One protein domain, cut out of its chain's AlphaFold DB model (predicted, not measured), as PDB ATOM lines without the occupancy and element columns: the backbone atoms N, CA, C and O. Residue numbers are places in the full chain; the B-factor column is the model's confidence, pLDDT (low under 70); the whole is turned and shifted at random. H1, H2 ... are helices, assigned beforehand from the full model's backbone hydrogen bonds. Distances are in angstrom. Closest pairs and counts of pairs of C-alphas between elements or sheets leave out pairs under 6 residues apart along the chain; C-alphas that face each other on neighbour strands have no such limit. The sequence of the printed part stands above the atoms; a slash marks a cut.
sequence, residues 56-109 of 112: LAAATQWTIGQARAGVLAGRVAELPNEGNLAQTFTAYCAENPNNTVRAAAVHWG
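This is residues 56 to 109 of the 112 residues of an uncharacterized protein of Octadecabacter temperatus (UniProt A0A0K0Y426). Three helices form a small cluster: the longest, H1, has H2 and the short H3 both packed on it near its first-residue end, while its other end reaches out and the link of residues 73 to 81 folds back toward H2. The 54 printed residues hold H1, H2 and H3 in chain order, with no named strand, and the class is all helix. The whole is compact, with a radius of gyration of the C-alphas of 10.8 A, but elongated, spanning 31 by 19 by 16 A.

H1, residues 56 to 72, touches H2, residues 82 to 95, at a steep tilt of 66 degrees, opposite ways; their closest C-alphas, Thr 60 and Ala 86, are 6.2 A apart. With residues 59 to 63 alone, H1 touches H3, residues 101 to 107, at a steep tilt of 44 degrees, the same way; the closest C-alphas, Ala 59 and Val 101, are 6.1 A apart. H2 and H3 are close but not clearly touching, about perpendicular at 89 degrees, with the closest C-alphas, Tyr 92 and Ala 104, 7.2 A apart. Every O i to N i+4 pair is within hydrogen-bond range in H1 and H3, and 7 of 10 in H2.

H1 begins at C-alpha 56 (176.155, 118.205, 129.357) and is 24.4 A long; H2 is 20.7 A; H3, 9.9 A, ends at C-alpha 107 (192.289, 124.044, 130.170).

The C-alphas of Leu 72 and Glu 95 are the two farthest apart, at 31.0 A. The printed part has no cut; the link H1 to H2 is short and H2 to H3 tight. No printed residue is under 70 in pLDDT.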
ATOM      1  N   LEU A  56     175.394 117.923 130.574       94.31
ATOM      2  CA  LEU A  56     176.155 118.205 129.357       94.31
ATOM      3  C   LEU A  56     175.654 119.464 128.645       94.31
ATOM      4  O   LEU A  56     176.461 120.308 128.266       94.31
ATOM      5  N   ALA A  57     174.338 119.626 128.505       94.00
ATOM      6  CA  ALA A  57     173.752 120.822 127.907       94.00
ATOM      7  C   ALA A  57     174.060 122.089 128.725       94.00
ATOM      8  O   ALA A  57     174.441 123.113 128.162       94.00
ATOM      9  N   ALA A  58     173.952 122.028 130.055       95.44
ATOM     10  CA  ALA A  58     174.306 123.155 130.915       95.44
ATOM     11  C   ALA A  58     175.802 123.502 130.820       95.44
ATOM     12  O   ALA A  58     176.162 124.677 130.734       95.44
ATOM     13  N   ALA A  59     176.669 122.486 130.790       95.69
ATOM     14  CA  ALA A  59     178.111 122.651 130.664       95.69
ATOM     15  C   ALA A  59     178.514 123.325 129.346       95.69
ATOM     16  O   ALA A  59     179.317 124.262 129.350       95.69
ATOM     17  N   THR A  60     177.946 122.878 128.220       95.56
ATOM     18  CA  THR A  60     178.240 123.452 126.900       95.56
ATOM     19  C   THR A  60     177.783 124.903 126.824       95.56
ATOM     20  O   THR A  60     178.597 125.770 126.504       95.56
ATOM     21  N   GLN A  61     176.537 125.194 127.206       95.19
ATOM     22  CA  GLN A  61     175.979 126.550 127.171       95.19
ATOM     23  C   GLN A  61     176.748 127.518 128.076       95.19
ATOM     24  O   GLN A  61     177.100 128.623 127.654       95.19
ATOM     25  N   TRP A  62     177.082 127.094 129.297       96.38
ATOM     26  CA  TRP A  62     177.896 127.899 130.206       96.38
ATOM     27  C   TRP A  62     179.278 128.195 129.618       96.38
ATOM     28  O   TRP A  62     179.720 129.344 129.634       96.38
ATOM     29  N   THR A  63     179.936 127.192 129.035       96.88
ATOM     30  CA  THR A  63     181.285 127.334 128.460       96.88
ATOM     31  C   THR A  63     181.293 128.251 127.240       96.88
ATOM     32  O   THR A  63     182.191 129.078 127.098       96.88
ATOM     33  N   ILE A  64     180.266 128.179 126.391       95.25
ATOM     34  CA  ILE A  64     180.068 129.130 125.288       95.25
ATOM     35  C   ILE A  64     179.864 130.545 125.836       95.25
ATOM     36  O   ILE A  64     180.432 131.496 125.302       95.25
ATOM     37  N   GLY A  65     179.094 130.697 126.916       95.12
ATOM     38  CA  GLY A  65     178.930 131.973 127.612       95.12
ATOM     39  C   GLY A  65     180.261 132.551 128.104       95.12
ATOM     40  O   GLY A  65     180.540 133.728 127.867       95.12
ATOM     41  N   GLN A  66     181.115 131.719 128.709       96.44
ATOM     42  CA  GLN A  66     182.464 132.121 129.123       96.44
ATOM     43  C   GLN A  66     183.329 132.531 127.929       96.44
ATOM     44  O   GLN A  66     183.932 133.604 127.958       96.44
ATOM     45  N   ALA A  67     183.317 131.750 126.846       95.06
ATOM     46  CA  ALA A  67     184.051 132.078 125.628       95.06
ATOM     47  C   ALA A  67     183.588 133.418 125.032       95.06
ATOM     48  O   ALA A  67     184.419 134.255 124.688       95.06
ATOM     49  N   ARG A  68     182.273 133.680 124.985       95.00
ATOM     50  CA  ARG A  68     181.703 134.971 124.546       95.00
ATOM     51  C   ARG A  68     182.167 136.128 125.419       95.00
ATOM     52  O   ARG A  68     182.602 137.147 124.885       95.00
ATOM     53  N   ALA A  69     182.127 135.969 126.738       95.25
ATOM     54  CA  ALA A  69     182.663 136.972 127.653       95.25
ATOM     55  C   ALA A  69     184.174 137.187 127.434       95.25
ATOM     56  O   ALA A  69     184.651 138.320 127.466       95.25
ATOM     57  N   GLY A  70     184.921 136.117 127.157       94.94
ATOM     58  CA  GLY A  70     186.337 136.156 126.799       94.94
ATOM     59  C   GLY A  70     186.610 136.933 125.511       94.94
ATOM     60  O   GLY A  70     187.509 137.772 125.507       94.94
ATOM     61  N   VAL A  71     185.821 136.716 124.457       94.69
ATOM     62  CA  VAL A  71     185.918 137.453 123.184       94.69
ATOM     63  C   VAL A  71     185.654 138.940 123.401       94.69
ATOM     64  O   VAL A  71     186.451 139.775 122.981       94.69
ATOM     65  N   LEU A  72     184.585 139.283 124.125       95.19
ATOM     66  CA  LEU A  72     184.252 140.680 124.433       95.19
ATOM     67  C   LEU A  72     185.331 141.375 125.278       95.19
ATOM     68  O   LEU A  72     185.531 142.579 125.152       95.19
ATOM     69  N   ALA A  73     186.044 140.618 126.112       94.75
ATOM     70  CA  ALA A  73     187.176 141.105 126.896       94.75
ATOM     71  C   ALA A  73     188.516 141.099 126.127       94.75
ATOM     72  O   ALA A  73     189.540 141.448 126.711       94.75
ATOM     73  N   GLY A  74     188.546 140.659 124.863       92.88
ATOM     74  CA  GLY A  74     189.772 140.539 124.065       92.88
ATOM     75  C   GLY A  74     190.717 139.410 124.500       92.88
ATOM     76  O   GLY A  74     191.891 139.428 124.142       92.88
ATOM     77  N   ARG A  75     190.235 138.440 125.287       91.00
ATOM     78  CA  ARG A  75     191.028 137.304 125.800       91.00
ATOM     79  C   ARG A  75     190.940 136.051 124.928       91.00
ATOM     80  O   ARG A  75     191.871 135.257 124.924       91.00
ATOM     81  N   VAL A  76     189.832 135.874 124.209       88.56
ATOM     82  CA  VAL A  76     189.577 134.725 123.325       88.56
ATOM     83  C   VAL A  76     189.414 135.241 121.897       88.56
ATOM     84  O   VAL A  76     188.726 136.234 121.684       88.56
ATOM     85  N   ALA A  77     190.055 134.589 120.925       85.88
ATOM     86  CA  ALA A  77     190.044 135.040 119.530       85.88
ATOM     87  C   ALA A  77     188.771 134.631 118.768       85.88
ATOM     88  O   ALA A  77     188.279 135.394 117.941       85.88
ATOM     89  N   GLU A  78     188.229 133.445 119.052       86.88
ATOM     90  CA  GLU A  78     187.082 132.879 118.340       86.88
ATOM     91  C   GLU A  78     186.199 132.047 119.279       86.88
ATOM     92  O   GLU A  78     186.667 131.489 120.274       86.88
ATOM     93  N   LEU A  79     184.904 131.965 118.964       89.25
ATOM     94  CA  LEU A  79     183.971 131.122 119.699       89.25
ATOM     95  C   LEU A  79     184.097 129.649 119.291       89.25
ATOM     96  O   LEU A  79     184.127 129.345 118.100       89.25
ATOM     97  N   PRO A  80     184.083 128.715 120.257       86.06
ATOM     98  CA  PRO A  80     184.057 127.294 119.952       86.06
ATOM     99  C   PRO A  80     182.740 126.903 119.268       86.06
ATOM    100  O   PRO A  80     181.665 127.397 119.616       86.06
ATOM    101  N   ASN A  81     182.814 125.960 118.327       85.31
ATOM    102  CA  ASN A  81     181.630 125.339 117.739       85.31
ATOM    103  C   ASN A  81     180.905 124.483 118.793       85.31
ATOM    104  O   ASN A  81     181.504 123.581 119.383       85.31
ATOM    105  N   GLU A  82     179.611 124.738 118.999       76.19
ATOM    106  CA  GLU A  82     178.816 124.089 120.052       76.19
ATOM    107  C   GLU A  82     178.743 122.559 119.898       76.19
ATOM    108  O   GLU A  82     178.824 121.832 120.890       76.19
ATOM    109  N   GLY A  83     178.647 122.061 118.658       72.88
ATOM    110  CA  GLY A  83     178.569 120.627 118.363       72.88
ATOM    111  C   GLY A  83     179.870 119.889 118.674       72.88
ATOM    112  O   GLY A  83     179.845 118.781 119.210       72.88
ATOM    113  N   ASN A  84     181.010 120.534 118.420       88.38
ATOM    114  CA  ASN A  84     182.317 119.971 118.759       88.38
ATOM    115  C   ASN A  84     182.552 119.997 120.273       88.38
ATOM    116  O   ASN A  84     183.105 119.046 120.820       88.38
ATOM    117  N   LEU A  85     182.076 121.037 120.964       91.94
ATOM    118  CA  LEU A  85     182.328 121.239 122.389       91.94
ATOM    119  C   LEU A  85     181.766 120.106 123.265       91.94
ATOM    120  O   LEU A  85     182.432 119.668 124.201       91.94
ATOM    121  N   ALA A  86     180.579 119.581 122.946       91.81
ATOM    122  CA  ALA A  86     180.001 118.435 123.659       91.81
ATOM    123  C   ALA A  86     180.870 117.165 123.536       91.81
ATOM    124  O   ALA A  86     181.060 116.428 124.509       91.81
ATOM    125  N   GLN A  87     181.441 116.928 122.350       92.44
ATOM    126  CA  GLN A  87     182.367 115.817 122.125       92.44
ATOM    127  C   GLN A  87     183.687 116.044 122.865       92.44
ATOM    128  O   GLN A  87     184.194 115.122 123.505       92.44
ATOM    129  N   THR A  88     184.210 117.275 122.853       94.06
ATOM    130  CA  THR A  88     185.423 117.636 123.600       94.06
ATOM    131  C   THR A  88     185.235 117.432 125.105       94.06
ATOM    132  O   THR A  88     186.118 116.878 125.758       94.06
ATOM    133  N   PHE A  89     184.065 117.789 125.653       94.94
ATOM    134  CA  PHE A  89     183.707 117.486 127.041       94.94
ATOM    135  C   PHE A  89     183.692 115.990 127.319       94.94
ATOM    136  O   PHE A  89     184.282 115.555 128.304       94.94
ATOM    137  N   THR A  90     183.063 115.200 126.448       92.25
ATOM    138  CA  THR A  90     183.009 113.740 126.606       92.25
ATOM    139  C   THR A  90     184.411 113.130 126.663       92.25
ATOM    140  O   THR A  90     184.694 112.341 127.561       92.25
ATOM    141  N   ALA A  91     185.302 113.535 125.754       94.06
ATOM    142  CA  ALA A  91     186.679 113.048 125.718       94.06
ATOM    143  C   ALA A  91     187.469 113.466 126.970       94.06
ATOM    144  O   ALA A  91     188.016 112.620 127.673       94.06
ATOM    145  N   TYR A  92     187.465 114.758 127.304       95.56
ATOM    146  CA  TYR A  92     188.209 115.276 128.454       95.56
ATOM    147  C   TYR A  92     187.724 114.688 129.783       95.56
ATOM    148  O   TYR A  92     188.526 114.330 130.646       95.56
ATOM    149  N   CYS A  93     186.407 114.571 129.958       95.62
ATOM    150  CA  CYS A  93     185.820 114.091 131.201       95.62
ATOM    151  C   CYS A  93     185.918 112.571 131.380       95.62
ATOM    152  O   CYS A  93     185.836 112.111 132.519       95.62
ATOM    153  N   ALA A  94     186.148 111.808 130.306       94.56
ATOM    154  CA  ALA A  94     186.504 110.394 130.412       94.56
ATOM    155  C   ALA A  94     187.872 110.205 131.094       94.56
ATOM    156  O   ALA A  94     188.041 109.294 131.902       94.56
ATOM    157  N   GLU A  95     188.826 111.093 130.816       96.94
ATOM    158  CA  GLU A  95     190.170 111.065 131.405       96.94
ATOM    159  C   GLU A  95     190.234 111.773 132.767       96.94
ATOM    160  O   GLU A  95     191.063 111.440 133.613       96.94
ATOM    161  N   ASN A  96     189.337 112.735 133.009       97.50
ATOM    162  CA  ASN A  96     189.373 113.620 134.173       97.50
ATOM    163  C   ASN A  96     188.034 113.650 134.941       97.50
ATOM    164  O   ASN A  96     187.449 114.722 135.116       97.50
ATOM    165  N   PRO A  97     187.523 112.514 135.453       96.19
ATOM    166  CA  PRO A  97     186.167 112.431 136.010       96.19
ATOM    167  C   PRO A  97     185.942 113.321 137.244       96.19
ATOM    168  O   PRO A  97     184.812 113.728 137.519       96.19
ATOM    169  N   ASN A  98     187.010 113.638 137.982       96.94
ATOM    170  CA  ASN A  98     186.954 114.462 139.191       96.94
ATOM    171  C   ASN A  98     187.071 115.969 138.918       96.94
ATOM    172  O   ASN A  98     186.840 116.760 139.834       96.94
ATOM    173  N   ASN A  99     187.411 116.371 137.690       97.94
ATOM    174  CA  ASN A  99     187.484 117.783 137.325       97.94
ATOM    175  C   ASN A  99     186.084 118.380 137.171       97.94
ATOM    176  O   ASN A  99     185.080 117.670 137.087       97.94
ATOM    177  N   THR A 100     186.019 119.706 137.143       98.06
ATOM    178  CA  THR A 100     184.781 120.439 136.882       98.06
ATOM    179  C   THR A 100     184.721 120.934 135.443       98.06
ATOM    180  O   THR A 100     185.743 121.045 134.762       98.06
ATOM    181  N   VAL A 101     183.520 121.301 134.996       97.50
ATOM    182  CA  VAL A 101     183.299 121.988 133.716       97.50
ATOM    183  C   VAL A 101     184.174 123.237 133.603       97.50
ATOM    184  O   VAL A 101     184.797 123.458 132.566       97.50
ATOM    185  N   ARG A 102     184.296 124.022 134.681       97.75
ATOM    186  CA  ARG A 102     185.184 125.191 134.714       97.75
ATOM    187  C   ARG A 102     186.647 124.808 134.507       97.75
ATOM    188  O   ARG A 102     187.321 125.465 133.724       97.75
ATOM    189  N   ALA A 103     187.136 123.756 135.164       97.56
ATOM    190  CA  ALA A 103     188.519 123.309 134.994       97.56
ATOM    191  C   ALA A 103     188.812 122.890 133.542       97.56
ATOM    192  O   ALA A 103     189.850 123.263 132.996       97.56
ATOM    193  N   ALA A 104     187.874 122.193 132.893       96.94
ATOM    194  CA  ALA A 104     187.972 121.852 131.474       96.94
ATOM    195  C   ALA A 104     187.982 123.106 130.579       96.94
ATOM    196  O   ALA A 104     188.840 123.254 129.711       96.94
ATOM    197  N   ALA A 105     187.080 124.058 130.829       95.81
ATOM    198  CA  ALA A 105     187.018 125.303 130.069       95.81
ATOM    199  C   ALA A 105     188.286 126.163 130.233       95.81
ATOM    200  O   ALA A 105     188.758 126.744 129.257       95.81
ATOM    201  N   VAL A 106     188.874 126.215 131.434       95.94
ATOM    202  CA  VAL A 106     190.170 126.874 131.687       95.94
ATOM    203  C   VAL A 106     191.298 126.162 130.943       95.94
ATOM    204  O   VAL A 106     192.138 126.829 130.342       95.94
ATOM    205  N   HIS A 107     191.302 124.826 130.921       94.50
ATOM    206  CA  HIS A 107     192.289 124.044 130.170       94.50
ATOM    207  C   HIS A 107     192.293 124.388 128.668       94.50
ATOM    208  O   HIS A 107     193.358 124.433 128.059       94.50
ATOM    209  N   TRP A 108     191.131 124.713 128.089       93.31
ATOM    210  CA  TRP A 108     191.010 125.178 126.700       93.31
ATOM    211  C   TRP A 108     191.134 126.701 126.521       93.31
ATOM    212  O   TRP A 108     190.956 127.199 125.411       93.31
ATOM    213  N   GLY A 109     191.410 127.457 127.588       92.88
ATOM    214  CA  GLY A 109     191.531 128.917 127.536       92.88
ATOM    215  C   GLY A 109     190.206 129.658 127.314       92.88
ATOM    216  O   GLY A 109     190.209 130.806 126.881       92.88
TER     217      GLY A 109